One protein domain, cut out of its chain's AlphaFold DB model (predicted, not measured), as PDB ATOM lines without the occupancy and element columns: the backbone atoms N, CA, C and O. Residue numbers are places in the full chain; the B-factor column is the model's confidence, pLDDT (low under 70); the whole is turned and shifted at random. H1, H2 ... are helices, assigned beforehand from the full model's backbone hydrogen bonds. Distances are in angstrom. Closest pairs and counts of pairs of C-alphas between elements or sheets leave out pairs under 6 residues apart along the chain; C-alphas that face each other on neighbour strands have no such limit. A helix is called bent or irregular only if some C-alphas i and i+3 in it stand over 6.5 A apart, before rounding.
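What this domain is: This is residues 35 to 249 of the 396 residues of an uncharacterized protein of Mycobacterium sp. ACS4054 (UniProt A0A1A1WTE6). The long arm H4a runs through the middle of a helical slab; the three-helix run H1, H2, H3 lies on one side of it with H1 packed on it, and the H6 and H7 hairpin lies on the other side, with H8 crossing both of its helices. Beyond the kink, H4b leads to an arm that sticks out at one end, residues 129 to 137 and 140 to 146. The printed part has 215 residues with eight named helices, H1 to H8 in chain order, and no named strand: all helix. It is only just compact, close to loose, with a radius of gyration of the C-alphas of 20.2 A and spans of 62 by 46 by 28 A.

Where its parts are: Find C-alpha 35 at (360.124, 299.354, 310.541); from there H1, residues 35 to 55, runs 30.7 A. H2 is residues 61 to 72 and H3 residues 76 to 92. H4, residues 95 to 131, was assigned as one helix by its hydrogen bonds but is bent: C-alphas 119 and 122 are 6.9 A apart. Its arms are H4a, residues 95 to 119, 36.3 A long, and H4b, residues 122 to 131. H5 is residues 135 to 145. H6, residues 155 to 176, runs 31.3 A, and H7, residues 182 to 215, runs 49.5 A. H8, residues 223 to 245, runs 32.3 A and ends at C-alpha 245 at (329.766, 277.032, 308.626).

How they stand to each other: Start with the hairpin of H1 and H2, where the C-alphas of Ala 53 and Ser 61 are closest at 5.1 A. H2 and H3 are a hairpin too, closest at Ala 70 and Ala 79, C-alphas 5.3 A apart. With residues 44 to 53 alone H1 touches H4a at a steep tilt of 60 degrees; the closest C-alphas, of Val 45 and Ser 112, are 5.1 A apart. H4a touches H6 at a shallow tilt of 14 degrees, opposite ways, closest at the C-alphas of Met 114 and Ala 159, 5.3 A. In the hairpin of H6 and H7 the C-alphas of Gly 171 and Gly 192 come to 4.0 A. H8 touches H7 at a steep tilt of 52 degrees, with residues 225 to 232 alone, closest at the C-alphas of Ala 202 and Leu 229, 5.3 A. H4b and H5 meet only through their link. Every O i to N i+4 pair is within hydrogen-bond range in H2, H3, H4a, H4b, H5, H6 and H7; in H1 it is 15 of 17 and in H8 17 of 19.

The domain as a whole: The C-alphas of Leu 137 and Asn 181, 65.2 A apart, are the two farthest apart. The printed part has no cut, and no link is long. Look for low pLDDT, under 70, in 82 residues, among them 121 to 155.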
ATOM      1  N   ALA A  35     360.110 299.807 309.150       55.12
ATOM      2  CA  ALA A  35     360.124 299.354 310.541       55.12
ATOM      3  C   ALA A  35     358.940 299.863 311.389       55.12
ATOM      4  O   ALA A  35     358.568 299.190 312.344       55.12
ATOM      5  N   VAL A  36     358.324 300.999 311.038       58.44
ATOM      6  CA  VAL A  36     357.148 301.543 311.748       58.44
ATOM      7  C   VAL A  36     355.834 300.962 311.211       58.44
ATOM      8  O   VAL A  36     354.907 300.695 311.973       58.44
ATOM      9  N   ILE A  37     355.754 300.720 309.901       64.38
ATOM     10  CA  ILE A  37     354.523 300.268 309.235       64.38
ATOM     11  C   ILE A  37     354.295 298.763 309.432       64.38
ATOM     12  O   ILE A  37     353.163 298.331 309.662       64.38
ATOM     13  N   TRP A  38     355.357 297.954 309.370       65.88
ATOM     14  CA  TRP A  38     355.256 296.493 309.463       65.88
ATOM     15  C   TRP A  38     354.639 295.989 310.778       65.88
ATOM     16  O   TRP A  38     353.759 295.128 310.704       65.88
ATOM     17  N   PRO A  39     355.015 296.503 311.965       68.44
ATOM     18  CA  PRO A  39     354.413 296.067 313.224       68.44
ATOM     19  C   PRO A  39     352.924 296.393 313.325       68.44
ATOM     20  O   PRO A  39     352.144 295.546 313.749       68.44
ATOM     21  N   MET A  40     352.509 297.583 312.877       72.62
ATOM     22  CA  MET A  40     351.101 297.995 312.903       72.62
ATOM     23  C   MET A  40     350.252 297.171 311.932       72.62
ATOM     24  O   MET A  40     349.147 296.749 312.276       72.62
ATOM     25  N   ALA A  41     350.782 296.882 310.740       72.44
ATOM     26  CA  ALA A  41     350.130 296.000 309.779       72.44
ATOM     27  C   ALA A  41     349.993 294.571 310.329       72.44
ATOM     28  O   ALA A  41     348.912 293.987 310.256       72.44
ATOM     29  N   LEU A  42     351.055 294.027 310.932       76.81
ATOM     30  CA  LEU A  42     351.037 292.708 311.566       76.81
ATOM     31  C   LEU A  42     350.007 292.642 312.700       76.81
ATOM     32  O   LEU A  42     349.234 291.690 312.775       76.81
ATOM     33  N   LEU A  43     349.969 293.664 313.554       78.69
ATOM     34  CA  LEU A  43     349.040 293.757 314.676       78.69
ATOM     35  C   LEU A  43     347.587 293.837 314.202       78.69
ATOM     36  O   LEU A  43     346.741 293.119 314.726       78.69
ATOM     37  N   GLY A  44     347.304 294.630 313.163       77.94
ATOM     38  CA  GLY A  44     345.979 294.680 312.540       77.94
ATOM     39  C   GLY A  44     345.548 293.330 311.960       77.94
ATOM     40  O   GLY A  44     344.430 292.877 312.208       77.94
ATOM     41  N   VAL A  45     346.448 292.641 311.250       81.88
ATOM     42  CA  VAL A  45     346.185 291.303 310.692       81.88
ATOM     43  C   VAL A  45     345.909 290.281 311.793       81.88
ATOM     44  O   VAL A  45     344.944 289.526 311.695       81.88
ATOM     45  N   LEU A  46     346.726 290.259 312.846       79.19
ATOM     46  CA  LEU A  46     346.567 289.318 313.954       79.19
ATOM     47  C   LEU A  46     345.314 289.609 314.782       79.19
ATOM     48  O   LEU A  46     344.616 288.670 315.156       79.19
ATOM     49  N   LEU A  47     344.965 290.881 314.988       79.62
ATOM     50  CA  LEU A  47     343.740 291.271 315.680       79.62
ATOM     51  C   LEU A  47     342.492 290.823 314.911       79.62
ATOM     52  O   LEU A  47     341.601 290.219 315.500       79.62
ATOM     53  N   ILE A  48     342.438 291.057 313.594       80.81
ATOM     54  CA  ILE A  48     341.326 290.579 312.755       80.81
ATOM     55  C   ILE A  48     341.279 289.049 312.775       80.81
ATOM     56  O   ILE A  48     340.202 288.479 312.950       80.81
ATOM     57  N   ALA A  49     342.430 288.377 312.683       76.50
ATOM     58  CA  ALA A  49     342.500 286.919 312.746       76.50
ATOM     59  C   ALA A  49     341.989 286.389 314.091       76.50
ATOM     60  O   ALA A  49     341.221 285.428 314.119       76.50
ATOM     61  N   TYR A  50     342.362 287.034 315.199       74.19
ATOM     62  CA  TYR A  50     341.876 286.713 316.535       74.19
ATOM     63  C   TYR A  50     340.369 286.942 316.656       74.19
ATOM     64  O   TYR A  50     339.658 286.049 317.112       74.19
ATOM     65  N   CYS A  51     339.857 288.090 316.206       76.50
ATOM     66  CA  CYS A  51     338.426 288.386 316.220       76.50
ATOM     67  C   CYS A  51     337.633 287.366 315.401       76.50
ATOM     68  O   CYS A  51     336.630 286.857 315.895       76.50
ATOM     69  N   LEU A  52     338.098 287.017 314.198       70.06
ATOM     70  CA  LEU A  52     337.488 285.975 313.375       70.06
ATOM     71  C   LEU A  52     337.529 284.628 314.110       70.06
ATOM     72  O   LEU A  52     336.487 284.024 314.345       70.06
ATOM     73  N   ALA A  53     338.698 284.183 314.570       67.50
ATOM     74  CA  ALA A  53     338.834 282.902 315.256       67.50
ATOM     75  C   ALA A  53     338.001 282.810 316.543       67.50
ATOM     76  O   ALA A  53     337.424 281.759 316.824       67.50
ATOM     77  N   ASN A  54     337.902 283.895 317.314       70.00
ATOM     78  CA  ASN A  54     337.110 283.950 318.538       70.00
ATOM     79  C   ASN A  54     335.604 284.008 318.238       70.00
ATOM     80  O   ASN A  54     334.824 283.269 318.842       70.00
ATOM     81  N   PHE A  55     335.187 284.801 317.244       68.00
ATOM     82  CA  PHE A  55     333.803 284.832 316.759       68.00
ATOM     83  C   PHE A  55     333.342 283.451 316.264       68.00
ATOM     84  O   PHE A  55     332.189 283.063 316.468       68.00
ATOM     85  N   PHE A  56     334.254 282.670 315.681       61.31
ATOM     86  CA  PHE A  56     333.998 281.297 315.241       61.31
ATOM     87  C   PHE A  56     334.298 280.222 316.300       61.31
ATOM     88  O   PHE A  56     334.159 279.039 316.001       61.31
ATOM     89  N   ARG A  57     334.666 280.599 317.538       62.47
ATOM     90  CA  ARG A  57     335.044 279.681 318.639       62.47
ATOM     91  C   ARG A  57     336.061 278.609 318.225       62.47
ATOM     92  O   ARG A  57     336.010 277.467 318.685       62.47
ATOM     93  N   ALA A  58     336.984 278.962 317.342       61.47
ATOM     94  CA  ALA A  58     337.952 278.019 316.820       61.47
ATOM     95  C   ALA A  58     338.973 277.607 317.898       61.47
ATOM     96  O   ALA A  58     339.407 278.431 318.710       61.47
ATOM     97  N   ARG A  59     339.411 276.338 317.883       62.53
ATOM     98  CA  ARG A  59     340.379 275.782 318.857       62.53
ATOM     99  C   ARG A  59     341.726 276.524 318.887       62.53
ATOM    100  O   ARG A  59     342.397 276.538 319.911       62.53
ATOM    101  N   TYR A  60     342.099 277.180 317.791       69.75
ATOM    102  CA  TYR A  60     343.338 277.954 317.637       69.75
ATOM    103  C   TYR A  60     343.193 279.450 317.969       69.75
ATOM    104  O   TYR A  60     344.139 280.213 317.786       69.75
ATOM    105  N   SER A  61     342.045 279.884 318.502       67.75
ATOM    106  CA  SER A  61     341.855 281.252 319.016       67.75
ATOM    107  C   SER A  61     342.895 281.629 320.078       67.75
ATOM    108  O   SER A  61     343.377 282.759 320.072       67.75
ATOM    109  N   LYS A  62     343.309 280.675 320.928       72.69
ATOM    110  CA  LYS A  62     344.393 280.880 321.902       72.69
ATOM    111  C   LYS A  62     345.736 281.159 321.220       72.69
ATOM    112  O   LYS A  62     346.355 282.159 321.542       72.69
ATOM    113  N   LEU A  63     346.142 280.350 320.232       77.75
ATOM    114  CA  LEU A  63     347.379 280.586 319.468       77.75
ATOM    115  C   LEU A  63     347.367 281.976 318.814       77.75
ATOM    116  O   LEU A  63     348.346 282.708 318.907       77.75
ATOM    117  N   LEU A  64     346.255 282.362 318.184       78.94
ATOM    118  CA  LEU A  64     346.133 283.685 317.567       78.94
ATOM    119  C   LEU A  64     346.154 284.814 318.608       78.94
ATOM    120  O   LEU A  64     346.760 285.850 318.353       78.94
ATOM    121  N   GLY A  65     345.557 284.614 319.786       76.56
ATOM    122  CA  GLY A  65     345.624 285.563 320.901       76.56
ATOM    123  C   GLY A  65     347.041 285.728 321.458       76.56
ATOM    124  O   GLY A  65     347.503 286.857 321.631       76.56
ATOM    125  N   ASP A  66     347.761 284.622 321.653       80.25
ATOM    126  CA  ASP A  66     349.149 284.616 322.127       80.25
ATOM    127  C   ASP A  66     350.075 285.305 321.106       80.25
ATOM    128  O   ASP A  66     350.895 286.148 321.472       80.25
ATOM    129  N   LEU A  67     349.888 285.035 319.806       79.50
ATOM    130  CA  LEU A  67     350.622 285.707 318.726       79.50
ATOM    131  C   LEU A  67     350.293 287.200 318.632       79.50
ATOM    132  O   LEU A  67     351.196 288.006 318.421       79.50
ATOM    133  N   THR A  68     349.025 287.579 318.807       77.31
ATOM    134  CA  THR A  68     348.614 288.992 318.831       77.31
ATOM    135  C   THR A  68     349.274 289.714 320.001       77.31
ATOM    136  O   THR A  68     349.842 290.786 319.819       77.31
ATOM    137  N   THR A  69     349.268 289.100 321.186       79.69
ATOM    138  CA  THR A  69     349.893 289.655 322.394       79.69
ATOM    139  C   THR A  69     351.399 289.823 322.205       79.69
ATOM    140  O   THR A  69     351.931 290.897 322.472       79.69
ATOM    141  N   ALA A  70     352.073 288.807 321.657       76.44
ATOM    142  CA  ALA A  70     353.498 288.868 321.345       76.44
ATOM    143  C   ALA A  70     353.831 289.952 320.304       76.44
ATOM    144  O   ALA A  70     354.874 290.597 320.394       76.44
ATOM    145  N   ALA A  71     352.948 290.177 319.326       75.19
ATOM    146  CA  ALA A  71     353.108 291.245 318.345       75.19
ATOM    147  C   ALA A  71     352.921 292.638 318.967       75.19
ATOM    148  O   ALA A  71     353.704 293.535 318.665       75.19
ATOM    149  N   VAL A  72     351.942 292.811 319.866       76.69
ATOM    150  CA  VAL A  72     351.727 294.060 320.626       76.69
ATOM    151  C   VAL A  72     352.949 294.396 321.477       76.69
ATOM    152  O   VAL A  72     353.382 295.544 321.505       76.69
ATOM    153  N   SER A  73     353.531 293.399 322.146       76.44
ATOM    154  CA  SER A  73     354.709 293.591 322.995       76.44
ATOM    155  C   SER A  73     356.036 293.596 322.228       76.44
ATOM    156  O   SER A  73     357.085 293.736 322.854       76.44
ATOM    157  N   LEU A  74     356.012 293.414 320.898       75.56
ATOM    158  CA  LEU A  74     357.196 293.224 320.048       75.56
ATOM    159  C   LEU A  74     358.160 292.150 320.590       75.56
ATOM    160  O   LEU A  74     359.377 292.228 320.404       75.56
ATOM    161  N   ASP A  75     357.624 291.124 321.254       79.25
ATOM    162  CA  ASP A  75     358.418 290.098 321.920       79.25
ATOM    163  C   ASP A  75     358.539 288.846 321.046       79.25
ATOM    164  O   ASP A  75     357.677 287.962 321.002       79.25
ATOM    165  N   ARG A  76     359.685 288.742 320.366       77.75
ATOM    166  CA  ARG A  76     360.033 287.565 319.564       77.75
ATOM    167  C   ARG A  76     360.062 286.282 320.397       77.75
ATOM    168  O   ARG A  76     359.700 285.229 319.872       77.75
ATOM    169  N   LYS A  77     360.510 286.330 321.656       80.31
ATOM    170  CA  LYS A  77     360.562 285.139 322.515       80.31
ATOM    171  C   LYS A  77     359.150 284.672 322.838       80.31
ATOM    172  O   LYS A  77     358.888 283.482 322.695       80.31
ATOM    173  N   ALA A  78     358.239 285.588 323.165       78.50
ATOM    174  CA  ALA A  78     356.831 285.259 323.382       78.50
ATOM    175  C   ALA A  78     356.188 284.620 322.138       78.50
ATOM    176  O   ALA A  78     355.498 283.609 322.257       78.50
ATOM    177  N   ALA A  79     356.482 285.131 320.937       74.75
ATOM    178  CA  ALA A  79     355.983 284.543 319.692       74.75
ATOM    179  C   ALA A  79     356.511 283.113 319.467       74.75
ATOM    180  O   ALA A  79     355.748 282.216 319.110       74.75
ATOM    181  N   VAL A  80     357.808 282.880 319.707       79.94
ATOM    182  CA  VAL A  80     358.403 281.536 319.617       79.94
ATOM    183  C   VAL A  80     357.776 280.602 320.651       79.94
ATOM    184  O   VAL A  80     357.384 279.497 320.292       79.94
ATOM    185  N   VAL A  81     357.602 281.054 321.895       80.94
ATOM    186  CA  VAL A  81     356.950 280.276 322.958       80.94
ATOM    187  C   VAL A  81     355.515 279.914 322.575       80.94
ATOM    188  O   VAL A  81     355.139 278.759 322.733       80.94
ATOM    189  N   ALA A  82     354.737 280.836 322.003       79.81
ATOM    190  CA  ALA A  82     353.372 280.562 321.551       79.81
ATOM    191  C   ALA A  82     353.321 279.461 320.474       79.81
ATOM    192  O   ALA A  82     352.476 278.558 320.530       79.81
ATOM    193  N   PHE A  83     354.255 279.498 319.515       75.81
ATOM    194  CA  PHE A  83     354.391 278.459 318.494       75.81
ATOM    195  C   PHE A  83     354.827 277.121 319.089       75.81
ATOM    196  O   PHE A  83     354.212 276.098 318.783       75.81
ATOM    197  N   THR A  84     355.858 277.121 319.937       78.69
ATOM    198  CA  THR A  84     356.391 275.913 320.573       78.69
ATOM    199  C   THR A  84     355.368 275.274 321.503       78.69
ATOM    200  O   THR A  84     355.207 274.062 321.460       78.69
ATOM    201  N   ASP A  85     354.634 276.056 322.292       75.81
ATOM    202  CA  ASP A  85     353.598 275.555 323.196       75.81
ATOM    203  C   ASP A  85     352.422 274.957 322.418       75.81
ATOM    204  O   ASP A  85     351.962 273.853 322.708       75.81
ATOM    205  N   SER A  86     351.994 275.631 321.349       71.25
ATOM    206  CA  SER A  86     350.981 275.073 320.453       71.25
ATOM    207  C   SER A  86     351.473 273.791 319.767       71.25
ATOM    208  O   SER A  86     350.675 272.889 319.537       71.25
ATOM    209  N   TYR A  87     352.778 273.676 319.482       70.94
ATOM    210  CA  TYR A  87     353.368 272.506 318.812       70.94
ATOM    211  C   TYR A  87     353.624 271.374 319.804       70.94
ATOM    212  O   TYR A  87     353.691 270.201 319.447       70.94
ATOM    213  N   ARG A  88     353.768 271.711 321.080       69.38
ATOM    214  CA  ARG A  88     353.835 270.737 322.153       69.38
ATOM    215  C   ARG A  88     352.447 270.149 322.400       69.38
ATOM    216  O   ARG A  88     352.334 268.928 322.456       69.38
ATOM    217  N   ARG A  89     351.400 270.991 322.441       65.94
ATOM    218  CA  ARG A  89     349.985 270.555 322.470       65.94
ATOM    219  C   ARG A  89     349.713 269.642 321.264       65.94
ATOM    220  O   ARG A  89     349.345 268.480 321.458       65.94
ATOM    221  N   ALA A  90     350.165 270.134 320.104       61.66
ATOM    222  CA  ALA A  90     350.632 269.441 318.900       61.66
ATOM    223  C   ALA A  90     350.846 267.918 318.928       61.66
ATOM    224  O   ALA A  90     350.242 267.060 318.272       61.66
ATOM    225  N   ALA A  91     351.920 267.606 319.634       61.03
ATOM    226  CA  ALA A  91     352.499 266.284 319.674       61.03
ATOM    227  C   ALA A  91     351.714 265.363 320.617       61.03
ATOM    228  O   ALA A  91     351.764 264.137 320.475       61.03
ATOM    229  N   VAL A  92     350.986 265.947 321.568       61.22
ATOM    230  CA  VAL A  92     350.272 265.237 322.625       61.22
ATOM    231  C   VAL A  92     348.868 264.813 322.194       61.22
ATOM    232  O   VAL A  92     348.452 263.697 322.524       61.22
ATOM    233  N   SER A  93     348.143 265.660 321.451       55.38
ATOM    234  CA  SER A  93     346.750 265.391 321.051       55.38
ATOM    235  C   SER A  93     346.605 264.406 319.884       55.38
ATOM    236  O   SER A  93     345.511 263.910 319.606       55.38
ATOM    237  N   GLY A  94     347.724 264.068 319.240       56.84
ATOM    238  CA  GLY A  94     347.756 263.329 317.986       56.84
ATOM    239  C   GLY A  94     347.848 264.299 316.811       56.84
ATOM    240  O   GLY A  94     346.957 265.107 316.573       56.84
ATOM    241  N   PHE A  95     348.924 264.159 316.036       49.09
ATOM    242  CA  PHE A  95     349.430 265.097 315.021       49.09
ATOM    243  C   PHE A  95     348.397 265.649 314.004       49.09
ATOM    244  O   PHE A  95     348.646 266.662 313.357       49.09
ATOM    245  N   ARG A  96     347.237 265.000 313.831       58.34
ATOM    246  CA  ARG A  96     346.247 265.305 312.780       58.34
ATOM    247  C   ARG A  96     345.300 266.453 313.123       58.34
ATOM    248  O   ARG A  96     345.180 267.389 312.336       58.34
ATOM    249  N   VAL A  97     344.664 266.417 314.297       56.00
ATOM    250  CA  VAL A  97     343.679 267.435 314.729       56.00
ATOM    251  C   VAL A  97     344.329 268.820 314.808       56.00
ATOM    252  O   VAL A  97     343.700 269.859 314.588       56.00
ATOM    253  N   GLU A  98     345.629 268.844 315.068       55.50
ATOM    254  CA  GLU A  98     346.380 270.077 315.203       55.50
ATOM    255  C   GLU A  98     347.056 270.550 313.929       55.50
ATOM    256  O   GLU A  98     347.126 271.759 313.735       55.50
ATOM    257  N   ALA A  99     347.445 269.667 313.008       60.56
ATOM    258  CA  ALA A  99     347.830 270.106 311.669       60.56
ATOM    259  C   ALA A  99     346.662 270.868 310.999       60.56
ATOM    260  O   ALA A  99     346.870 271.950 310.448       60.56
ATOM    261  N   PHE A 100     345.418 270.403 311.189       63.72
ATOM    262  CA  PHE A 100     344.208 271.155 310.824       63.72
ATOM    263  C   PHE A 100     344.061 272.483 311.580       63.72
ATOM    264  O   PHE A 100     343.622 273.478 311.005       63.72
ATOM    265  N   SER A 101     344.446 272.527 312.856       64.69
ATOM    266  CA  SER A 101     344.371 273.749 313.667       64.69
ATOM    267  C   SER A 101     345.391 274.805 313.229       64.69
ATOM    268  O   SER A 101     345.053 275.983 313.135       64.69
ATOM    269  N   TYR A 102     346.615 274.397 312.889       71.50
ATOM    270  CA  TYR A 102     347.638 275.273 312.320       71.50
ATOM    271  C   TYR A 102     347.280 275.750 310.920       71.50
ATOM    272  O   TYR A 102     347.447 276.933 310.616       71.50
ATOM    273  N   ALA A 103     346.747 274.856 310.085       73.38
ATOM    274  CA  ALA A 103     346.231 275.226 308.778       73.38
ATOM    275  C   ALA A 103     345.123 276.268 308.923       73.38
ATOM    276  O   ALA A 103     345.215 277.333 308.326       73.38
ATOM    277  N   GLY A 104     344.147 276.018 309.802       74.31
ATOM    278  CA  GLY A 104     343.079 276.960 310.128       74.31
ATOM    279  C   GLY A 104     343.611 278.324 310.568       74.31
ATOM    280  O   GLY A 104     343.251 279.335 309.972       74.31
ATOM    281  N   ALA A 105     344.528 278.367 311.540       75.94
ATOM    282  CA  ALA A 105     345.155 279.615 311.982       75.94
ATOM    283  C   ALA A 105     345.851 280.358 310.828       75.94
ATOM    284  O   ALA A 105     345.668 281.562 310.665       75.94
ATOM    285  N   THR A 106     346.595 279.637 309.986       79.75
ATOM    286  CA  THR A 106     347.297 280.216 308.832       79.75
ATOM    287  C   THR A 106     346.316 280.768 307.796       79.75
ATOM    288  O   THR A 106     346.526 281.854 307.261       79.75
ATOM    289  N   ILE A 107     345.209 280.063 307.553       81.25
ATOM    290  CA  ILE A 107     344.130 280.501 306.662       81.25
ATOM    291  C   ILE A 107     343.483 281.780 307.198       81.25
ATOM    292  O   ILE A 107     343.290 282.723 306.434       81.25
ATOM    293  N   PHE A 108     343.207 281.865 308.503       80.56
ATOM    294  CA  PHE A 108     342.668 283.084 309.113       80.56
ATOM    295  C   PHE A 108     343.636 284.262 309.030       80.56
ATOM    296  O   PHE A 108     343.202 285.375 308.740       80.56
ATOM    297  N   VAL A 109     344.937 284.037 309.220       83.31
ATOM    298  CA  VAL A 109     345.959 285.079 309.029       83.31
ATOM    299  C   VAL A 109     346.003 285.537 307.569       83.31
ATOM    300  O   VAL A 109     345.971 286.740 307.311       83.31
ATOM    301  N   ALA A 110     346.000 284.606 306.610       83.06
ATOM    302  CA  ALA A 110     346.000 284.923 305.182       83.06
ATOM    303  C   ALA A 110     344.750 285.718 304.768       83.06
ATOM    304  O   ALA A 110     344.862 286.728 304.072       83.06
ATOM    305  N   TRP A 111     343.571 285.322 305.253       83.06
ATOM    306  CA  TRP A 111     342.320 286.049 305.028       83.06
ATOM    307  C   TRP A 111     342.301 287.422 305.692       83.06
ATOM    308  O   TRP A 111     341.828 288.382 305.093       83.06
ATOM    309  N   SER A 112     342.856 287.548 306.894       83.69
ATOM    310  CA  SER A 112     342.933 288.829 307.604       83.69
ATOM    311  C   SER A 112     343.854 289.814 306.886       83.69
ATOM    312  O   SER A 112     343.497 290.977 306.702       83.69
ATOM    313  N   ALA A 113     344.998 289.332 306.389       83.12
ATOM    314  CA  ALA A 113     345.871 290.102 305.509       83.12
ATOM    315  C   ALA A 113     345.146 290.505 304.220       83.12
ATOM    316  O   ALA A 113     345.220 291.659 303.812       83.12
ATOM    317  N   MET A 114     344.381 289.593 303.616       82.25
ATOM    318  CA  MET A 114     343.606 289.896 302.419       82.25
ATOM    319  C   MET A 114     342.546 290.983 302.663       82.25
ATOM    320  O   MET A 114     342.434 291.905 301.860       82.25
ATOM    321  N   LEU A 115     341.794 290.911 303.764       81.12
ATOM    322  CA  LEU A 115     340.774 291.906 304.115       81.12
ATOM    323  C   LEU A 115     341.385 293.294 304.331       81.12
ATOM    324  O   LEU A 115     340.851 294.282 303.824       81.12
ATOM    325  N   MET A 116     342.538 293.358 305.004       79.69
ATOM    326  CA  MET A 116     343.314 294.593 305.143       79.69
ATOM    327  C   MET A 116     343.739 295.144 303.780       79.69
ATOM    328  O   MET A 116     343.527 296.318 303.489       79.69
ATOM    329  N   ILE A 117     344.296 294.291 302.918       78.62
ATOM    330  CA  ILE A 117     344.726 294.676 301.571       78.62
ATOM    331  C   ILE A 117     343.549 295.222 300.756       78.62
ATOM    332  O   ILE A 117     343.670 296.298 300.175       78.62
ATOM    333  N   ILE A 118     342.407 294.525 300.740       76.94
ATOM    334  CA  ILE A 118     341.208 294.941 299.997       76.94
ATOM    335  C   ILE A 118     340.731 296.320 300.460       76.94
ATOM    336  O   ILE A 118     340.432 297.165 299.619       76.94
ATOM    337  N   ALA A 119     340.689 296.566 301.773       76.19
ATOM    338  CA  ALA A 119     340.268 297.852 302.326       76.19
ATOM    339  C   ALA A 119     341.211 299.005 301.937       76.19
ATOM    340  O   ALA A 119     340.774 300.148 301.817       76.19
ATOM    341  N   LEU A 120     342.492 298.710 301.697       72.31
ATOM    342  CA  LEU A 120     343.491 299.692 301.282       72.31
ATOM    343  C   LEU A 120     343.470 299.972 299.769       72.31
ATOM    344  O   LEU A 120     343.885 301.055 299.351       72.31
ATOM    345  N   LEU A 121     342.961 299.052 298.936       68.69
ATOM    346  CA  LEU A 121     342.947 299.206 297.471       68.69
ATOM    347  C   LEU A 121     342.333 300.537 296.979       68.69
ATOM    348  O   LEU A 121     342.941 301.152 296.100       68.69
ATOM    349  N   PRO A 122     341.198 301.040 297.515       69.75
ATOM    350  CA  PRO A 122     340.628 302.319 297.085       69.75
ATOM    351  C   PRO A 122     341.544 303.516 297.378       69.75
ATOM    352  O   PRO A 122     341.703 304.392 296.529       69.75
ATOM    353  N   ALA A 123     342.190 303.534 298.548       67.25
ATOM    354  CA  ALA A 123     343.118 304.598 298.931       67.25
ATOM    355  C   ALA A 123     344.346 304.616 298.008       67.25
ATOM    356  O   ALA A 123     344.764 305.675 297.536       67.25
ATOM    357  N   PHE A 124     344.869 303.436 297.663       66.06
ATOM    358  CA  PHE A 124     345.946 303.308 296.683       66.06
ATOM    359  C   PHE A 124     345.510 303.710 295.271       66.06
ATOM    360  O   PHE A 124     346.298 304.328 294.560       66.06
ATOM    361  N   ALA A 125     344.272 303.423 294.861       64.56
ATOM    362  CA  ALA A 125     343.753 303.841 293.559       64.56
ATOM    363  C   ALA A 125     343.671 305.373 293.435       64.56
ATOM    364  O   ALA A 125     344.066 305.929 292.409       64.56
ATOM    365  N   ILE A 126     343.219 306.059 294.490       65.88
ATOM    366  CA  ILE A 126     343.175 307.528 294.550       65.88
ATOM    367  C   ILE A 126     344.591 308.106 294.546       65.88
ATOM    368  O   ILE A 126     344.882 308.977 293.728       65.88
ATOM    369  N   LYS A 127     345.489 307.575 295.389       63.81
ATOM    370  CA  LYS A 127     346.908 307.958 295.397       63.81
ATOM    371  C   LYS A 127     347.500 307.817 293.995       63.81
ATOM    372  O   LYS A 127     348.046 308.769 293.459       63.81
ATOM    373  N   ARG A 128     347.313 306.672 293.342       63.72
ATOM    374  CA  ARG A 128     347.836 306.423 291.995       63.72
ATOM    375  C   ARG A 128     347.294 307.403 290.958       63.72
ATOM    376  O   ARG A 128     348.045 307.831 290.091       63.72
ATOM    377  N   LYS A 129     346.017 307.776 291.053       65.31
ATOM    378  CA  LYS A 129     345.412 308.775 290.167       65.31
ATOM    379  C   LYS A 129     346.030 310.162 290.366       65.31
ATOM    380  O   LYS A 129     346.304 310.830 289.380       65.31
ATOM    381  N   LEU A 130     346.282 310.560 291.613       63.97
ATOM    382  CA  LEU A 130     346.917 311.840 291.951       63.97
ATOM    383  C   LEU A 130     348.399 311.876 291.542       63.97
ATOM    384  O   LEU A 130     348.876 312.877 291.026       63.97
ATOM    385  N   PHE A 131     349.120 310.765 291.710       61.94
ATOM    386  CA  PHE A 131     350.532 310.653 291.333       61.94
ATOM    387  C   PHE A 131     350.753 310.368 289.837       61.94
ATOM    388  O   PHE A 131     351.879 310.489 289.356       61.94
ATOM    389  N   ALA A 132     349.708 310.042 289.066       60.75
ATOM    390  CA  ALA A 132     349.815 309.814 287.621       60.75
ATOM    391  C   ALA A 132     350.335 311.047 286.860       60.75
ATOM    392  O   ALA A 132     351.034 310.894 285.860       60.75
ATOM    393  N   GLU A 133     350.043 312.252 287.353       62.91
ATOM    394  CA  GLU A 133     350.523 313.513 286.771       62.91
ATOM    395  C   GLU A 133     352.026 313.741 287.014       62.91
ATOM    396  O   GLU A 133     352.698 314.379 286.208       62.91
ATOM    397  N   VAL A 134     352.579 313.160 288.086       61.41
ATOM    398  CA  VAL A 134     353.989 313.317 288.501       61.41
ATOM    399  C   VAL A 134     354.853 312.115 288.087       61.41
ATOM    400  O   VAL A 134     356.080 312.200 288.039       61.41
ATOM    401  N   MET A 135     354.221 311.006 287.699       59.56
ATOM    402  CA  MET A 135     354.871 309.771 287.256       59.56
ATOM    403  C   MET A 135     355.979 309.942 286.198       59.56
ATOM    404  O   MET A 135     356.997 309.263 286.325       59.56
ATOM    405  N   PRO A 136     355.865 310.798 285.157       63.34
ATOM    406  CA  PRO A 136     356.957 310.966 284.192       63.34
ATOM    407  C   PRO A 136     358.211 311.609 284.810       63.34
ATOM    408  O   PRO A 136     359.326 311.203 284.473       63.34
ATOM    409  N   LEU A 137     358.049 312.539 285.758       60.50
ATOM    410  CA  LEU A 137     359.155 313.140 286.515       60.50
ATOM    411  C   LEU A 137     359.797 312.115 287.452       60.50
ATOM    412  O   LEU A 137     361.017 311.963 287.483       60.50
ATOM    413  N   GLU A 138     358.975 311.349 288.157       58.75
ATOM    414  CA  GLU A 138     359.420 310.330 289.101       58.75
ATOM    415  C   GLU A 138     360.171 309.182 288.394       58.75
ATOM    416  O   GLU A 138     361.254 308.776 288.817       58.75
ATOM    417  N   LYS A 139     359.671 308.726 287.241       60.12
ATOM    418  CA  LYS A 139     360.316 307.701 286.405       60.12
ATOM    419  C   LYS A 139     361.680 308.158 285.879       60.12
ATOM    420  O   LYS A 139     362.599 307.345 285.805       60.12
ATOM    421  N   SER A 140     361.826 309.448 285.562       59.97
ATOM    422  CA  SER A 140     363.108 310.038 285.154       59.97
ATOM    423  C   SER A 140     364.114 310.114 286.313       59.97
ATOM    424  O   SER A 140     365.281 309.771 286.130       59.97
ATOM    425  N   GLY A 141     363.656 310.444 287.527       58.97
ATOM    426  CA  GLY A 141     364.491 310.478 288.732       58.97
ATOM    427  C   GLY A 141     364.923 309.089 289.214       58.97
ATOM    428  O   GLY A 141     366.084 308.879 289.557       58.97
ATOM    429  N   PHE A 142     364.026 308.102 289.175       55.31
ATOM    430  CA  PHE A 142     364.344 306.715 289.531       55.31
ATOM    431  C   PHE A 142     365.260 306.030 288.516       55.31
ATOM    432  O   PHE A 142     366.177 305.309 288.913       55.31
ATOM    433  N   ALA A 143     365.067 306.298 287.220       56.09
ATOM    434  CA  ALA A 143     365.986 305.842 286.180       56.09
ATOM    435  C   ALA A 143     367.396 306.424 286.374       56.09
ATOM    436  O   ALA A 143     368.373 305.696 286.214       56.09
ATOM    437  N   ALA A 144     367.508 307.691 286.789       58.53
ATOM    438  CA  ALA A 144     368.790 308.330 287.094       58.53
ATOM    439  C   ALA A 144     369.487 307.738 288.334       58.53
ATOM    440  O   ALA A 144     370.713 307.718 288.400       58.53
ATOM    441  N   LEU A 145     368.721 307.226 289.301       51.53
ATOM    442  CA  LEU A 145     369.244 306.609 290.525       51.53
ATOM    443  C   LEU A 145     369.469 305.091 290.400       51.53
ATOM    444  O   LEU A 145     370.001 304.480 291.324       51.53
ATOM    445  N   GLY A 146     369.056 304.462 289.295       45.62
ATOM    446  CA  GLY A 146     369.126 303.006 289.122       45.62
ATOM    447  C   GLY A 146     368.238 302.217 290.097       45.62
ATOM    448  O   GLY A 146     368.437 301.016 290.281       45.62
ATOM    449  N   VAL A 147     367.265 302.875 290.739       44.53
ATOM    450  CA  VAL A 147     366.375 302.274 291.743       44.53
ATOM    451  C   VAL A 147     364.979 302.125 291.153       44.53
ATOM    452  O   VAL A 147     364.429 303.076 290.610       44.53
ATOM    453  N   CYS A 148     364.368 300.947 291.281       47.53
ATOM    454  CA  CYS A 148     362.973 300.754 290.886       47.53
ATOM    455  C   CYS A 148     362.019 301.233 291.996       47.53
ATOM    456  O   CYS A 148     362.183 300.805 293.145       47.53
ATOM    457  N   PRO A 149     360.988 302.042 291.689       49.84
ATOM    458  CA  PRO A 149     359.962 302.384 292.663       49.84
ATOM    459  C   PRO A 149     359.175 301.136 293.083       49.84
ATOM    460  O   PRO A 149     358.724 300.344 292.259       49.84
ATOM    461  N   VAL A 150     358.985 300.982 294.393       46.59
ATOM    462  CA  VAL A 150     358.269 299.857 295.027       46.59
ATOM    463  C   VAL A 150     356.739 299.975 294.850       46.59
ATOM    464  O   VAL A 150     355.999 299.069 295.216       46.59
ATOM    465  N   HIS A 151     356.232 301.088 294.307       50.97
ATOM    466  CA  HIS A 151     354.833 301.504 294.473       50.97
ATOM    467  C   HIS A 151     353.811 301.011 293.436       50.97
ATOM    468  O   HIS A 151     352.619 301.156 293.687       50.97
ATOM    469  N   ASP A 152     354.211 300.378 292.332       47.28
ATOM    470  CA  ASP A 152     353.258 300.056 291.251       47.28
ATOM    471  C   ASP A 152     352.919 298.574 291.079       47.28
ATOM    472  O   ASP A 152     351.970 298.221 290.368       47.28
ATOM    473  N   THR A 153     353.644 297.698 291.766       50.06
ATOM    474  CA  THR A 153     353.382 296.264 291.766       50.06
ATOM    475  C   THR A 153     352.759 295.827 293.095       50.06
ATOM    476  O   THR A 153     353.444 295.704 294.102       50.06
ATOM    477  N   GLU A 154     351.465 295.483 293.028       65.56
ATOM    478  CA  GLU A 154     350.981 294.162 293.470       65.56
ATOM    479  C   GLU A 154     350.296 293.983 294.823       65.56
ATOM    480  O   GLU A 154     350.306 292.886 295.361       65.56
ATOM    481  N   LEU A 155     349.568 294.969 295.343       69.06
ATOM    482  CA  LEU A 155     348.610 294.684 296.429       69.06
ATOM    483  C   LEU A 155     347.500 293.713 295.980       69.06
ATOM    484  O   LEU A 155     347.155 292.779 296.698       69.06
ATOM    485  N   ASP A 156     346.986 293.869 294.762       72.88
ATOM    486  CA  ASP A 156     345.991 292.959 294.190       72.88
ATOM    487  C   ASP A 156     346.574 291.570 293.867       72.88
ATOM    488  O   ASP A 156     345.951 290.554 294.172       72.88
ATOM    489  N   LEU A 157     347.785 291.500 293.302       79.62
ATOM    490  CA  LEU A 157     348.474 290.228 293.054       79.62
ATOM    491  C   LEU A 157     348.927 289.558 294.360       79.62
ATOM    492  O   LEU A 157     348.880 288.335 294.436       79.62
ATOM    493  N   LEU A 158     349.250 290.320 295.409       81.94
ATOM    494  CA  LEU A 158     349.494 289.801 296.755       81.94
ATOM    495  C   LEU A 158     348.213 289.223 297.368       81.94
ATOM    496  O   LEU A 158     348.251 288.125 297.920       81.94
ATOM    497  N   ALA A 159     347.068 289.898 297.221       82.81
ATOM    498  CA  ALA A 159     345.778 289.355 297.647       82.81
ATOM    499  C   ALA A 159     345.462 288.030 296.930       82.81
ATOM    500  O   ALA A 159     345.077 287.054 297.576       82.81
ATOM    501  N   TYR A 160     345.700 287.953 295.616       83.94
ATOM    502  CA  TYR A 160     345.565 286.696 294.876       83.94
ATOM    503  C   TYR A 160     346.580 285.638 295.321       83.94
ATOM    504  O   TYR A 160     346.218 284.471 295.438       83.94
ATOM    505  N   ALA A 161     347.827 286.011 295.615       86.94
ATOM    506  CA  ALA A 161     348.837 285.080 296.108       86.94
ATOM    507  C   ALA A 161     348.437 284.475 297.463       86.94
ATOM    508  O   ALA A 161     348.589 283.270 297.660       86.94
ATOM    509  N   LEU A 162     347.852 285.273 298.363       87.06
ATOM    510  CA  LEU A 162     347.319 284.804 299.649       87.06
ATOM    511  C   LEU A 162     346.144 283.827 299.473       87.06
ATOM    512  O   LEU A 162     346.058 282.824 300.188       87.06
ATOM    513  N   GLN A 163     345.266 284.061 298.492       86.06
ATOM    514  CA  GLN A 163     344.192 283.119 298.155       86.06
ATOM    515  C   GLN A 163     344.729 281.816 297.562       86.06
ATOM    516  O   GLN A 163     344.314 280.734 297.976       86.06
ATOM    517  N   VAL A 164     345.673 281.907 296.621       87.88
ATOM    518  CA  VAL A 164     346.344 280.743 296.022       87.88
ATOM    519  C   VAL A 164     347.019 279.915 297.111       87.88
ATOM    520  O   VAL A 164     346.829 278.705 297.152       87.88
ATOM    521  N   PHE A 165     347.733 280.561 298.033       87.75
ATOM    522  CA  PHE A 165     348.354 279.909 299.183       87.75
ATOM    523  C   PHE A 165     347.326 279.185 300.070       87.75
ATOM    524  O   PHE A 165     347.534 278.031 300.437       87.75
ATOM    525  N   THR A 166     346.189 279.824 300.357       86.31
ATOM    526  CA  THR A 166     345.092 279.233 301.144       86.31
ATOM    527  C   THR A 166     344.548 277.956 300.497       86.31
ATOM    528  O   THR A 166     344.398 276.933 301.166       86.31
ATOM    529  N   VAL A 167     344.284 277.989 299.186       86.62
ATOM    530  CA  VAL A 167     343.780 276.827 298.435       86.62
ATOM    531  C   VAL A 167     344.840 275.726 298.332       86.62
ATOM    532  O   VAL A 167     344.514 274.550 298.506       86.62
ATOM    533  N   ALA A 168     346.107 276.096 298.119       87.88
ATOM    534  CA  ALA A 168     347.235 275.167 298.077       87.88
ATOM    535  C   ALA A 168     347.369 274.379 299.382       87.88
ATOM    536  O   ALA A 168     347.554 273.162 299.358       87.88
ATOM    537  N   LEU A 169     347.254 275.082 300.513       85.50
ATOM    538  CA  LEU A 169     347.370 274.498 301.840       85.50
ATOM    539  C   LEU A 169     346.296 273.427 302.043       85.50
ATOM    540  O   LEU A 169     346.630 272.289 302.357       85.50
ATOM    541  N   ILE A 170     345.027 273.737 301.767       82.38
ATOM    542  CA  ILE A 170     343.941 272.749 301.878       82.38
ATOM    543  C   ILE A 170     344.127 271.579 300.910       82.38
ATOM    544  O   ILE A 170     343.930 270.430 301.306       82.38
ATOM    545  N   GLY A 171     344.548 271.846 299.671       83.50
ATOM    546  CA  GLY A 171     344.851 270.797 298.699       83.50
ATOM    547  C   GLY A 171     345.904 269.813 299.211       83.50
ATOM    548  O   GLY A 171     345.695 268.602 299.161       83.50
ATOM    549  N   ALA A 172     346.998 270.325 299.782       85.44
ATOM    550  CA  ALA A 172     348.037 269.501 300.391       85.44
ATOM    551  C   ALA A 172     347.502 268.687 301.580       85.44
ATOM    552  O   ALA A 172     347.794 267.498 301.687       85.44
ATOM    553  N   PHE A 173     346.677 269.292 302.435       78.56
ATOM    554  CA  PHE A 173     346.065 268.607 303.576       78.56
ATOM    555  C   PHE A 173     345.170 267.439 303.159       78.56
ATOM    556  O   PHE A 173     345.340 266.335 303.673       78.56
ATOM    557  N   ALA A 174     344.282 267.650 302.188       80.56
ATOM    558  CA  ALA A 174     343.375 266.614 301.698       80.56
ATOM    559  C   ALA A 174     344.116 265.427 301.044       80.56
ATOM    560  O   ALA A 174     343.648 264.290 301.090       80.56
ATOM    561  N   VAL A 175     345.304 265.657 300.470       83.31
ATOM    562  CA  VAL A 175     346.145 264.583 299.912       83.31
ATOM    563  C   VAL A 175     346.943 263.852 300.994       83.31
ATOM    564  O   VAL A 175     347.009 262.619 300.989       83.31
ATOM    565  N   LEU A 176     347.577 264.605 301.899       80.56
ATOM    566  CA  LEU A 176     348.550 264.081 302.860       80.56
ATOM    567  C   LEU A 176     347.898 263.459 304.098       80.56
ATOM    568  O   LEU A 176     348.462 262.532 304.679       80.56
ATOM    569  N   LEU A 177     346.727 263.949 304.504       75.88
ATOM    570  CA  LEU A 177     346.061 263.565 305.750       75.88
ATOM    571  C   LEU A 177     344.567 263.234 305.552       75.88
ATOM    572  O   LEU A 177     343.741 263.793 306.270       75.88
ATOM    573  N   PRO A 178     344.195 262.327 304.627       72.56
ATOM    574  CA  PRO A 178     342.794 261.968 304.435       72.56
ATOM    575  C   PRO A 178     342.245 261.137 305.607       72.56
ATOM    576  O   PRO A 178     342.985 260.378 306.260       72.56
ATOM    577  N   GLU A 179     340.943 261.260 305.854       64.75
ATOM    578  CA  GLU A 179     340.207 260.574 306.916       64.75
ATOM    579  C   GLU A 179     338.991 259.795 306.394       64.75
ATOM    580  O   GLU A 179     338.498 259.976 305.281       64.75
ATOM    581  N   GLY A 180     338.510 258.874 307.232       65.12
ATOM    582  CA  GLY A 180     337.298 258.111 306.969       65.12
ATOM    583  C   GLY A 180     337.525 256.770 306.281       65.12
ATOM    584  O   GLY A 180     338.627 256.217 306.239       65.12
ATOM    585  N   ASN A 181     336.433 256.204 305.782       73.69
ATOM    586  CA  ASN A 181     336.457 254.909 305.109       73.69
ATOM    587  C   ASN A 181     337.231 254.999 303.777       73.69
ATOM    588  O   ASN A 181     337.370 256.092 303.226       73.69
ATOM    589  N   PRO A 182     337.696 253.876 303.197       78.75
ATOM    590  CA  PRO A 182     338.515 253.884 301.978       78.75
ATOM    591  C   PRO A 182     337.917 254.691 300.813       78.75
ATOM    592  O   PRO A 182     338.647 255.324 300.054       78.75
ATOM    593  N   SER A 183     336.586 254.713 300.700       74.00
ATOM    594  CA  SER A 183     335.862 255.526 299.720       74.00
ATOM    595  C   SER A 183     335.959 257.031 299.992       74.00
ATOM    596  O   SER A 183     336.156 257.798 299.054       74.00
ATOM    597  N   GLN A 184     335.874 257.464 301.253       72.50
ATOM    598  CA  GLN A 184     336.044 258.869 301.647       72.50
ATOM    599  C   GLN A 184     337.482 259.327 301.410       72.50
ATOM    600  O   GLN A 184     337.698 260.345 300.761       72.50
ATOM    601  N   VAL A 185     338.457 258.507 301.808       77.00
ATOM    602  CA  VAL A 185     339.884 258.771 301.581       77.00
ATOM    603  C   VAL A 185     340.200 258.957 300.093       77.00
ATOM    604  O   VAL A 185     340.970 259.845 299.724       77.00
ATOM    605  N   ALA A 186     339.610 258.133 299.221       79.44
ATOM    606  CA  ALA A 186     339.793 258.257 297.777       79.44
ATOM    607  C   ALA A 186     339.218 259.576 297.231       79.44
ATOM    608  O   ALA A 186     339.873 260.242 296.427       79.44
ATOM    609  N   VAL A 187     338.031 259.976 297.698       80.50
ATOM    610  CA  VAL A 187     337.383 261.240 297.309       80.50
ATOM    611  C   VAL A 187     338.184 262.448 297.798       80.50
ATOM    612  O   VAL A 187     338.440 263.360 297.012       80.50
ATOM    613  N   GLU A 188     338.637 262.447 299.052       78.88
ATOM    614  CA  GLU A 188     339.433 263.540 299.626       78.88
ATOM    615  C   GLU A 188     340.757 263.730 298.888       78.88
ATOM    616  O   GLU A 188     341.106 264.852 298.518       78.88
ATOM    617  N   ARG A 189     341.461 262.637 298.573       86.31
ATOM    618  CA  ARG A 189     342.699 262.703 297.785       86.31
ATOM    619  C   ARG A 189     342.461 263.217 296.371       86.31
ATOM    620  O   ARG A 189     343.256 264.018 295.882       86.31
ATOM    621  N   ALA A 190     341.387 262.775 295.715       84.94
ATOM    622  CA  ALA A 190     341.038 263.247 294.377       84.94
ATOM    623  C   ALA A 190     340.719 264.751 294.384       84.94
ATOM    624  O   ALA A 190     341.226 265.500 293.546       84.94
ATOM    625  N   PHE A 191     339.945 265.206 295.372       85.69
ATOM    626  CA  PHE A 191     339.645 266.620 295.571       85.69
ATOM    627  C   PHE A 191     340.910 267.437 295.871       85.69
ATOM    628  O   PHE A 191     341.152 268.457 295.228       85.69
ATOM    629  N   GLY A 192     341.768 266.964 296.779       85.88
ATOM    630  CA  GLY A 192     343.041 267.611 297.097       85.88
ATOM    631  C   GLY A 192     343.976 267.712 295.890       85.88
ATOM    632  O   GLY A 192     344.545 268.774 295.633       85.88
ATOM    633  N   GLY A 193     344.065 266.650 295.084       86.88
ATOM    634  CA  GLY A 193     344.804 266.654 293.821       86.88
ATOM    635  C   GLY A 193     344.277 267.704 292.837       86.88
ATOM    636  O   GLY A 193     345.065 268.455 292.259       86.88
ATOM    637  N   LEU A 194     342.952 267.827 292.703       88.69
ATOM    638  CA  LEU A 194     342.325 268.857 291.871       88.69
ATOM    639  C   LEU A 194     342.683 270.274 292.350       88.69
ATOM    640  O   LEU A 194     343.030 271.128 291.531       88.69
ATOM    641  N   LEU A 195     342.654 270.524 293.664       88.62
ATOM    642  CA  LEU A 195     343.041 271.816 294.238       88.62
ATOM    643  C   LEU A 195     344.504 272.167 293.945       88.62
ATOM    644  O   LEU A 195     344.803 273.318 293.617       88.62
ATOM    645  N   ILE A 196     345.411 271.191 294.004       88.62
ATOM    646  CA  ILE A 196     346.825 271.393 293.658       88.62
ATOM    647  C   ILE A 196     346.963 271.791 292.183       88.62
ATOM    648  O   ILE A 196     347.644 272.769 291.878       88.62
ATOM    649  N   VAL A 197     346.272 271.102 291.267       89.06
ATOM    650  CA  VAL A 197     346.299 271.435 289.829       89.06
ATOM    651  C   VAL A 197     345.799 272.861 289.581       89.06
ATOM    652  O   VAL A 197     346.453 273.644 288.888       89.06
ATOM    653  N   VAL A 198     344.672 273.232 290.192       88.50
ATOM    654  CA  VAL A 198     344.109 274.590 290.118       88.50
ATOM    655  C   VAL A 198     345.103 275.630 290.642       88.50
ATOM    656  O   VAL A 198     345.288 276.678 290.021       88.50
ATOM    657  N   THR A 199     345.772 275.329 291.755       88.62
ATOM    658  CA  THR A 199     346.782 276.197 292.369       88.62
ATOM    659  C   THR A 199     347.960 276.416 291.425       88.62
ATOM    660  O   THR A 199     348.348 277.558 291.197       88.62
ATOM    661  N   VAL A 200     348.499 275.357 290.815       89.44
ATOM    662  CA  VAL A 200     349.602 275.461 289.846       89.44
ATOM    663  C   VAL A 200     349.206 276.352 288.667       89.44
ATOM    664  O   VAL A 200     349.954 277.260 288.301       89.44
ATOM    665  N   LEU A 201     348.005 276.161 288.109       87.31
ATOM    666  CA  LEU A 201     347.496 276.999 287.018       87.31
ATOM    667  C   LEU A 201     347.338 278.467 287.433       87.31
ATOM    668  O   LEU A 201     347.609 279.368 286.637       87.31
ATOM    669  N   ALA A 202     346.904 278.726 288.666       87.25
ATOM    670  CA  ALA A 202     346.804 280.076 289.200       87.25
ATOM    671  C   ALA A 202     348.180 280.708 289.460       87.25
ATOM    672  O   ALA A 202     348.348 281.884 289.159       87.25
ATOM    673  N   ILE A 203     349.182 279.951 289.924       87.81
ATOM    674  CA  ILE A 203     350.568 280.433 290.077       87.81
ATOM    675  C   ILE A 203     351.149 280.843 288.722       87.81
ATOM    676  O   ILE A 203     351.770 281.900 288.612       87.81
ATOM    677  N   VAL A 204     350.933 280.037 287.677       87.25
ATOM    678  CA  VAL A 204     351.392 280.356 286.314       87.25
ATOM    679  C   VAL A 204     350.763 281.660 285.816       87.25
ATOM    680  O   VAL A 204     351.470 282.511 285.276       87.25
ATOM    681  N   GLU A 205     349.461 281.854 286.037       85.88
ATOM    682  CA  GLU A 205     348.765 283.104 285.703       85.88
ATOM    683  C   GLU A 205     349.241 284.290 286.557       85.88
ATOM    684  O   GLU A 205     349.400 285.400 286.057       85.88
ATOM    685  N   LEU A 206     349.495 284.083 287.849       85.19
ATOM    686  CA  LEU A 206     349.967 285.138 288.741       85.19
ATOM    687  C   LEU A 206     351.360 285.614 288.314       85.19
ATOM    688  O   LEU A 206     351.600 286.813 288.183       85.19
ATOM    689  N   ARG A 207     352.246 284.668 287.974       84.75
ATOM    690  CA  ARG A 207     353.576 284.939 287.417       84.75
ATOM    691  C   ARG A 207     353.502 285.617 286.049       84.75
ATOM    692  O   ARG A 207     354.326 286.484 285.758       84.75
ATOM    693  N   SER A 208     352.546 285.238 285.199       81.12
ATOM    694  CA  SER A 208     352.377 285.864 283.884       81.12
ATOM    695  C   SER A 208     351.914 287.319 284.013       81.12
ATOM    696  O   SER A 208     352.471 288.188 283.343       81.12
ATOM    697  N   ARG A 209     350.982 287.605 284.934       79.62
ATOM    698  CA  ARG A 209     350.521 288.965 285.259       79.62
ATOM    699  C   ARG A 209     351.623 289.818 285.868       79.62
ATOM    700  O   ARG A 209     351.783 290.962 285.450       79.62
ATOM    701  N   PHE A 210     352.403 289.243 286.783       79.62
ATOM    702  CA  PHE A 210     353.599 289.872 287.346       79.62
ATOM    703  C   PHE A 210     354.553 290.311 286.229       79.62
ATOM    704  O   PHE A 210     354.941 291.476 286.118       79.62
ATOM    705  N   ALA A 211     354.896 289.379 285.335       76.88
ATOM    706  CA  ALA A 211     355.820 289.631 284.236       76.88
ATOM    707  C   ALA A 211     355.272 290.650 283.221       76.88
ATOM    708  O   ALA A 211     356.017 291.523 282.779       76.88
ATOM    709  N   ALA A 212     353.983 290.575 282.875       72.25
ATOM    710  CA  ALA A 212     353.332 291.517 281.961       72.25
ATOM    711  C   ALA A 212     353.338 292.950 282.515       72.25
ATOM    712  O   ALA A 212     353.689 293.886 281.797       72.25
ATOM    713  N   ARG A 213     353.033 293.115 283.809       71.88
ATOM    714  CA  ARG A 213     353.076 294.419 284.486       71.88
ATOM    715  C   ARG A 213     354.481 294.991 284.548       71.88
ATOM    716  O   ARG A 213     354.659 296.179 284.302       71.88
ATOM    717  N   ARG A 214     355.483 294.149 284.807       70.25
ATOM    718  CA  ARG A 214     356.888 294.572 284.850       70.25
ATOM    719  C   ARG A 214     357.442 294.948 283.475       70.25
ATOM    720  O   ARG A 214     358.288 295.829 283.385       70.25
ATOM    721  N   ALA A 215     356.975 294.289 282.417       68.38
ATOM    722  CA  ALA A 215     357.420 294.544 281.050       68.38
ATOM    723  C   ALA A 215     356.673 295.704 280.361       68.38
ATOM    724  O   ALA A 215     357.071 296.102 279.273       68.38
ATOM    725  N   GLY A 216     355.595 296.235 280.956       60.44
ATOM    726  CA  GLY A 216     354.797 297.318 280.366       60.44
ATOM    727  C   GLY A 216     353.973 296.906 279.139       60.44
ATOM    728  O   GLY A 216     353.493 297.772 278.413       60.44
ATOM    729  N   PHE A 217     353.795 295.603 278.898       55.62
ATOM    730  CA  PHE A 217     353.048 295.079 277.753       55.62
ATOM    731  C   PHE A 217     351.760 294.382 278.198       55.62
ATOM    732  O   PHE A 217     351.791 293.438 278.994       55.62
ATOM    733  N   GLU A 218     350.628 294.761 277.603       53.66
ATOM    734  CA  GLU A 218     349.394 293.979 277.690       53.66
ATOM    735  C   GLU A 218     349.515 292.711 276.834       53.66
ATOM    736  O   GLU A 218     349.178 292.679 275.651       53.66
ATOM    737  N   ARG A 219     350.000 291.612 277.420       55.81
ATOM    738  CA  ARG A 219     349.848 290.300 276.773       55.81
ATOM    739  C   ARG A 219     348.378 289.881 276.794       55.81
ATOM    740  O   ARG A 219     347.701 290.005 277.811       55.81
ATOM    741  N   ARG A 220     347.877 289.291 275.704       55.34
ATOM    742  CA  ARG A 220     346.581 288.588 275.702       55.34
ATOM    743  C   ARG A 220     346.689 287.336 276.577       55.34
ATOM    744  O   ARG A 220     347.370 286.382 276.221       55.34
ATOM    745  N   HIS A 221     346.016 287.343 277.724       57.72
ATOM    746  CA  HIS A 221     345.996 286.206 278.651       57.72
ATOM    747  C   HIS A 221     345.045 285.118 278.128       57.72
ATOM    748  O   HIS A 221     343.954 285.433 277.630       57.72
ATOM    749  N   GLY A 222     345.421 283.844 278.258       62.38
ATOM    750  CA  GLY A 222     344.581 282.712 277.857       62.38
ATOM    751  C   GLY A 222     343.255 282.675 278.630       62.38
ATOM    752  O   GLY A 222     343.180 283.082 279.789       62.38
ATOM    753  N   ARG A 223     342.172 282.198 277.998       67.56
ATOM    754  CA  ARG A 223     340.863 282.056 278.676       67.56
ATOM    755  C   ARG A 223     340.940 281.098 279.874       67.56
ATOM    756  O   ARG A 223     340.346 281.381 280.907       67.56
ATOM    757  N   LEU A 224     341.718 280.020 279.745       60.97
ATOM    758  CA  LEU A 224     341.929 278.997 280.778       60.97
ATOM    759  C   LEU A 224     342.617 279.543 282.039       60.97
ATOM    760  O   LEU A 224     342.200 279.233 283.151       60.97
ATOM    761  N   SER A 225     343.622 280.404 281.883       63.16
ATOM    762  CA  SER A 225     344.390 280.950 283.007       63.16
ATOM    763  C   SER A 225     343.646 282.074 283.745       63.16
ATOM    764  O   SER A 225     343.750 282.214 284.957       63.16
ATOM    765  N   ARG A 226     342.777 282.826 283.057       70.81
ATOM    766  CA  ARG A 226     341.849 283.758 283.725       70.81
ATOM    767  C   ARG A 226     340.769 283.041 284.534       70.81
ATOM    768  O   ARG A 226     340.308 283.573 285.545       70.81
ATOM    769  N   LEU A 227     340.359 281.856 284.085       79.25
ATOM    770  CA  LEU A 227     339.358 281.044 284.767       79.25
ATOM    771  C   LEU A 227     339.923 280.425 286.056       79.25
ATOM    772  O   LEU A 227     339.197 280.364 287.044       79.25
ATOM    773  N   SER A 228     341.216 280.068 286.091       81.19
ATOM    774  CA  SER A 228     341.858 279.491 287.283       81.19
ATOM    775  C   SER A 228     341.893 280.456 288.471       81.19
ATOM    776  O   SER A 228     341.540 280.051 289.572       81.19
ATOM    777  N   LEU A 229     342.210 281.741 288.276       81.50
ATOM    778  CA  LEU A 229     342.183 282.724 289.375       81.50
ATOM    779  C   LEU A 229     340.772 282.963 289.925       81.50
ATOM    780  O   LEU A 229     340.596 283.097 291.136       81.50
ATOM    781  N   ARG A 230     339.753 282.983 289.055       85.19
ATOM    782  CA  ARG A 230     338.348 283.075 289.490       85.19
ATOM    783  C   ARG A 230     337.930 281.834 290.269       85.19
ATOM    784  O   ARG A 230     337.275 281.965 291.298       85.19
ATOM    785  N   LEU A 231     338.345 280.655 289.807       85.31
ATOM    786  CA  LEU A 231     338.097 279.395 290.496       85.31
ATOM    787  C   LEU A 231     338.780 279.377 291.870       85.31
ATOM    788  O   LEU A 231     338.122 279.077 292.854       85.31
ATOM    789  N   VAL A 232     340.055 279.779 291.965       87.06
ATOM    790  CA  VAL A 232     340.776 279.916 293.245       87.06
ATOM    791  C   VAL A 232     340.061 280.881 294.180       87.06
ATOM    792  O   VAL A 232     339.910 280.572 295.353       87.06
ATOM    793  N   THR A 233     339.583 282.017 293.673       85.44
ATOM    794  CA  THR A 233     338.830 282.986 294.483       85.44
ATOM    795  C   THR A 233     337.555 282.348 295.041       85.44
ATOM    796  O   THR A 233     337.311 282.407 296.242       85.44
ATOM    797  N   ALA A 234     336.760 281.701 294.182       86.38
ATOM    798  CA  ALA A 234     335.513 281.052 294.579       86.38
ATOM    799  C   ALA A 234     335.752 279.910 295.577       86.38
ATOM    800  O   ALA A 234     335.067 279.830 296.591       86.38
ATOM    801  N   VAL A 235     336.759 279.072 295.325       86.19
ATOM    802  CA  VAL A 235     337.156 277.977 296.217       86.19
ATOM    803  C   VAL A 235     337.694 278.516 297.538       86.19
ATOM    804  O   VAL A 235     337.337 277.996 298.584       86.19
ATOM    805  N   SER A 236     338.502 279.574 297.528       85.00
ATOM    806  CA  SER A 236     339.017 280.206 298.746       85.00
ATOM    807  C   SER A 236     337.878 280.768 299.604       85.00
ATOM    808  O   SER A 236     337.864 280.546 300.814       85.00
ATOM    809  N   ILE A 237     336.897 281.446 298.991       84.19
ATOM    810  CA  ILE A 237     335.691 281.929 299.683       84.19
ATOM    811  C   ILE A 237     334.889 280.750 300.227       84.19
ATOM    812  O   ILE A 237     334.497 280.776 301.388       84.19
ATOM    813  N   PHE A 238     334.667 279.712 299.419       83.44
ATOM    814  CA  PHE A 238     333.965 278.508 299.852       83.44
ATOM    815  C   PHE A 238     334.669 277.848 301.040       83.44
ATOM    816  O   PHE A 238     334.013 277.530 302.016       83.44
ATOM    817  N   ILE A 239     335.997 277.740 301.017       79.62
ATOM    818  CA  ILE A 239     336.816 277.244 302.130       79.62
ATOM    819  C   ILE A 239     336.618 278.089 303.388       79.62
ATOM    820  O   ILE A 239     336.473 277.533 304.472       79.62
ATOM    821  N   LEU A 240     336.621 279.420 303.265       76.50
ATOM    822  CA  LEU A 240     336.363 280.301 304.402       76.50
ATOM    823  C   LEU A 240     334.955 280.063 304.947       76.50
ATOM    824  O   LEU A 240     334.788 279.890 306.149       76.50
ATOM    825  N   VAL A 241     333.952 280.020 304.069       75.50
ATOM    826  CA  VAL A 241     332.558 279.760 304.441       75.50
ATOM    827  C   VAL A 241     332.420 278.387 305.086       75.50
ATOM    828  O   VAL A 241     331.783 278.302 306.117       75.50
ATOM    829  N   GLU A 242     333.050 277.338 304.572       72.19
ATOM    830  CA  GLU A 242     333.057 275.996 305.162       72.19
ATOM    831  C   GLU A 242     333.771 275.974 306.517       72.19
ATOM    832  O   GLU A 242     333.219 275.482 307.495       72.19
ATOM    833  N   LEU A 243     334.944 276.595 306.657       68.25
ATOM    834  CA  LEU A 243     335.604 276.748 307.961       68.25
ATOM    835  C   LEU A 243     334.704 277.470 308.976       68.25
ATOM    836  O   LEU A 243     334.731 277.153 310.164       68.25
ATOM    837  N   VAL A 244     333.873 278.400 308.507       64.56
ATOM    838  CA  VAL A 244     332.915 279.164 309.315       64.56
ATOM    839  C   VAL A 244     331.629 278.379 309.614       64.56
ATOM    840  O   VAL A 244     331.129 278.402 310.740       64.56
ATOM    841  N   VAL A 245     331.078 277.691 308.616       61.22
ATOM    842  CA  VAL A 245     329.766 277.032 308.626       61.22
ATOM    843  C   VAL A 245     329.861 275.610 309.136       61.22
ATOM    844  O   VAL A 245     328.927 275.207 309.811       61.22
ATOM    845  N   VAL A 246     330.956 274.889 308.867       52.75
ATOM    846  CA  VAL A 246     331.275 273.528 309.344       52.75
ATOM    847  C   VAL A 246     332.158 273.545 310.597       52.75
ATOM    848  O   VAL A 246     332.049 272.648 311.438       52.75
ATOM    849  N   GLY A 247     332.919 274.620 310.832       49.25
ATOM    850  CA  GLY A 247     333.518 274.880 312.148       49.25
ATOM    851  C   GLY A 247     332.470 275.016 313.263       49.25
ATOM    852  O   GLY A 247     332.746 274.702 314.418       49.25
ATOM    853  N   ARG A 248     331.231 275.403 312.921       43.41
ATOM    854  CA  ARG A 248     330.086 275.453 313.849       43.41
ATOM    855  C   ARG A 248     329.447 274.091 314.212       43.41
ATOM    856  O   ARG A 248     329.144 273.944 315.390       43.41
ATOM    857  N   PRO A 249     329.204 273.101 313.320       37.53
ATOM    858  CA  PRO A 249     328.373 271.929 313.587       37.53
ATOM    859  C   PRO A 249     329.160 270.615 313.707       37.53
ATOM    860  O   PRO A 249     328.697 269.745 314.444       37.53
TER     861      PRO A 249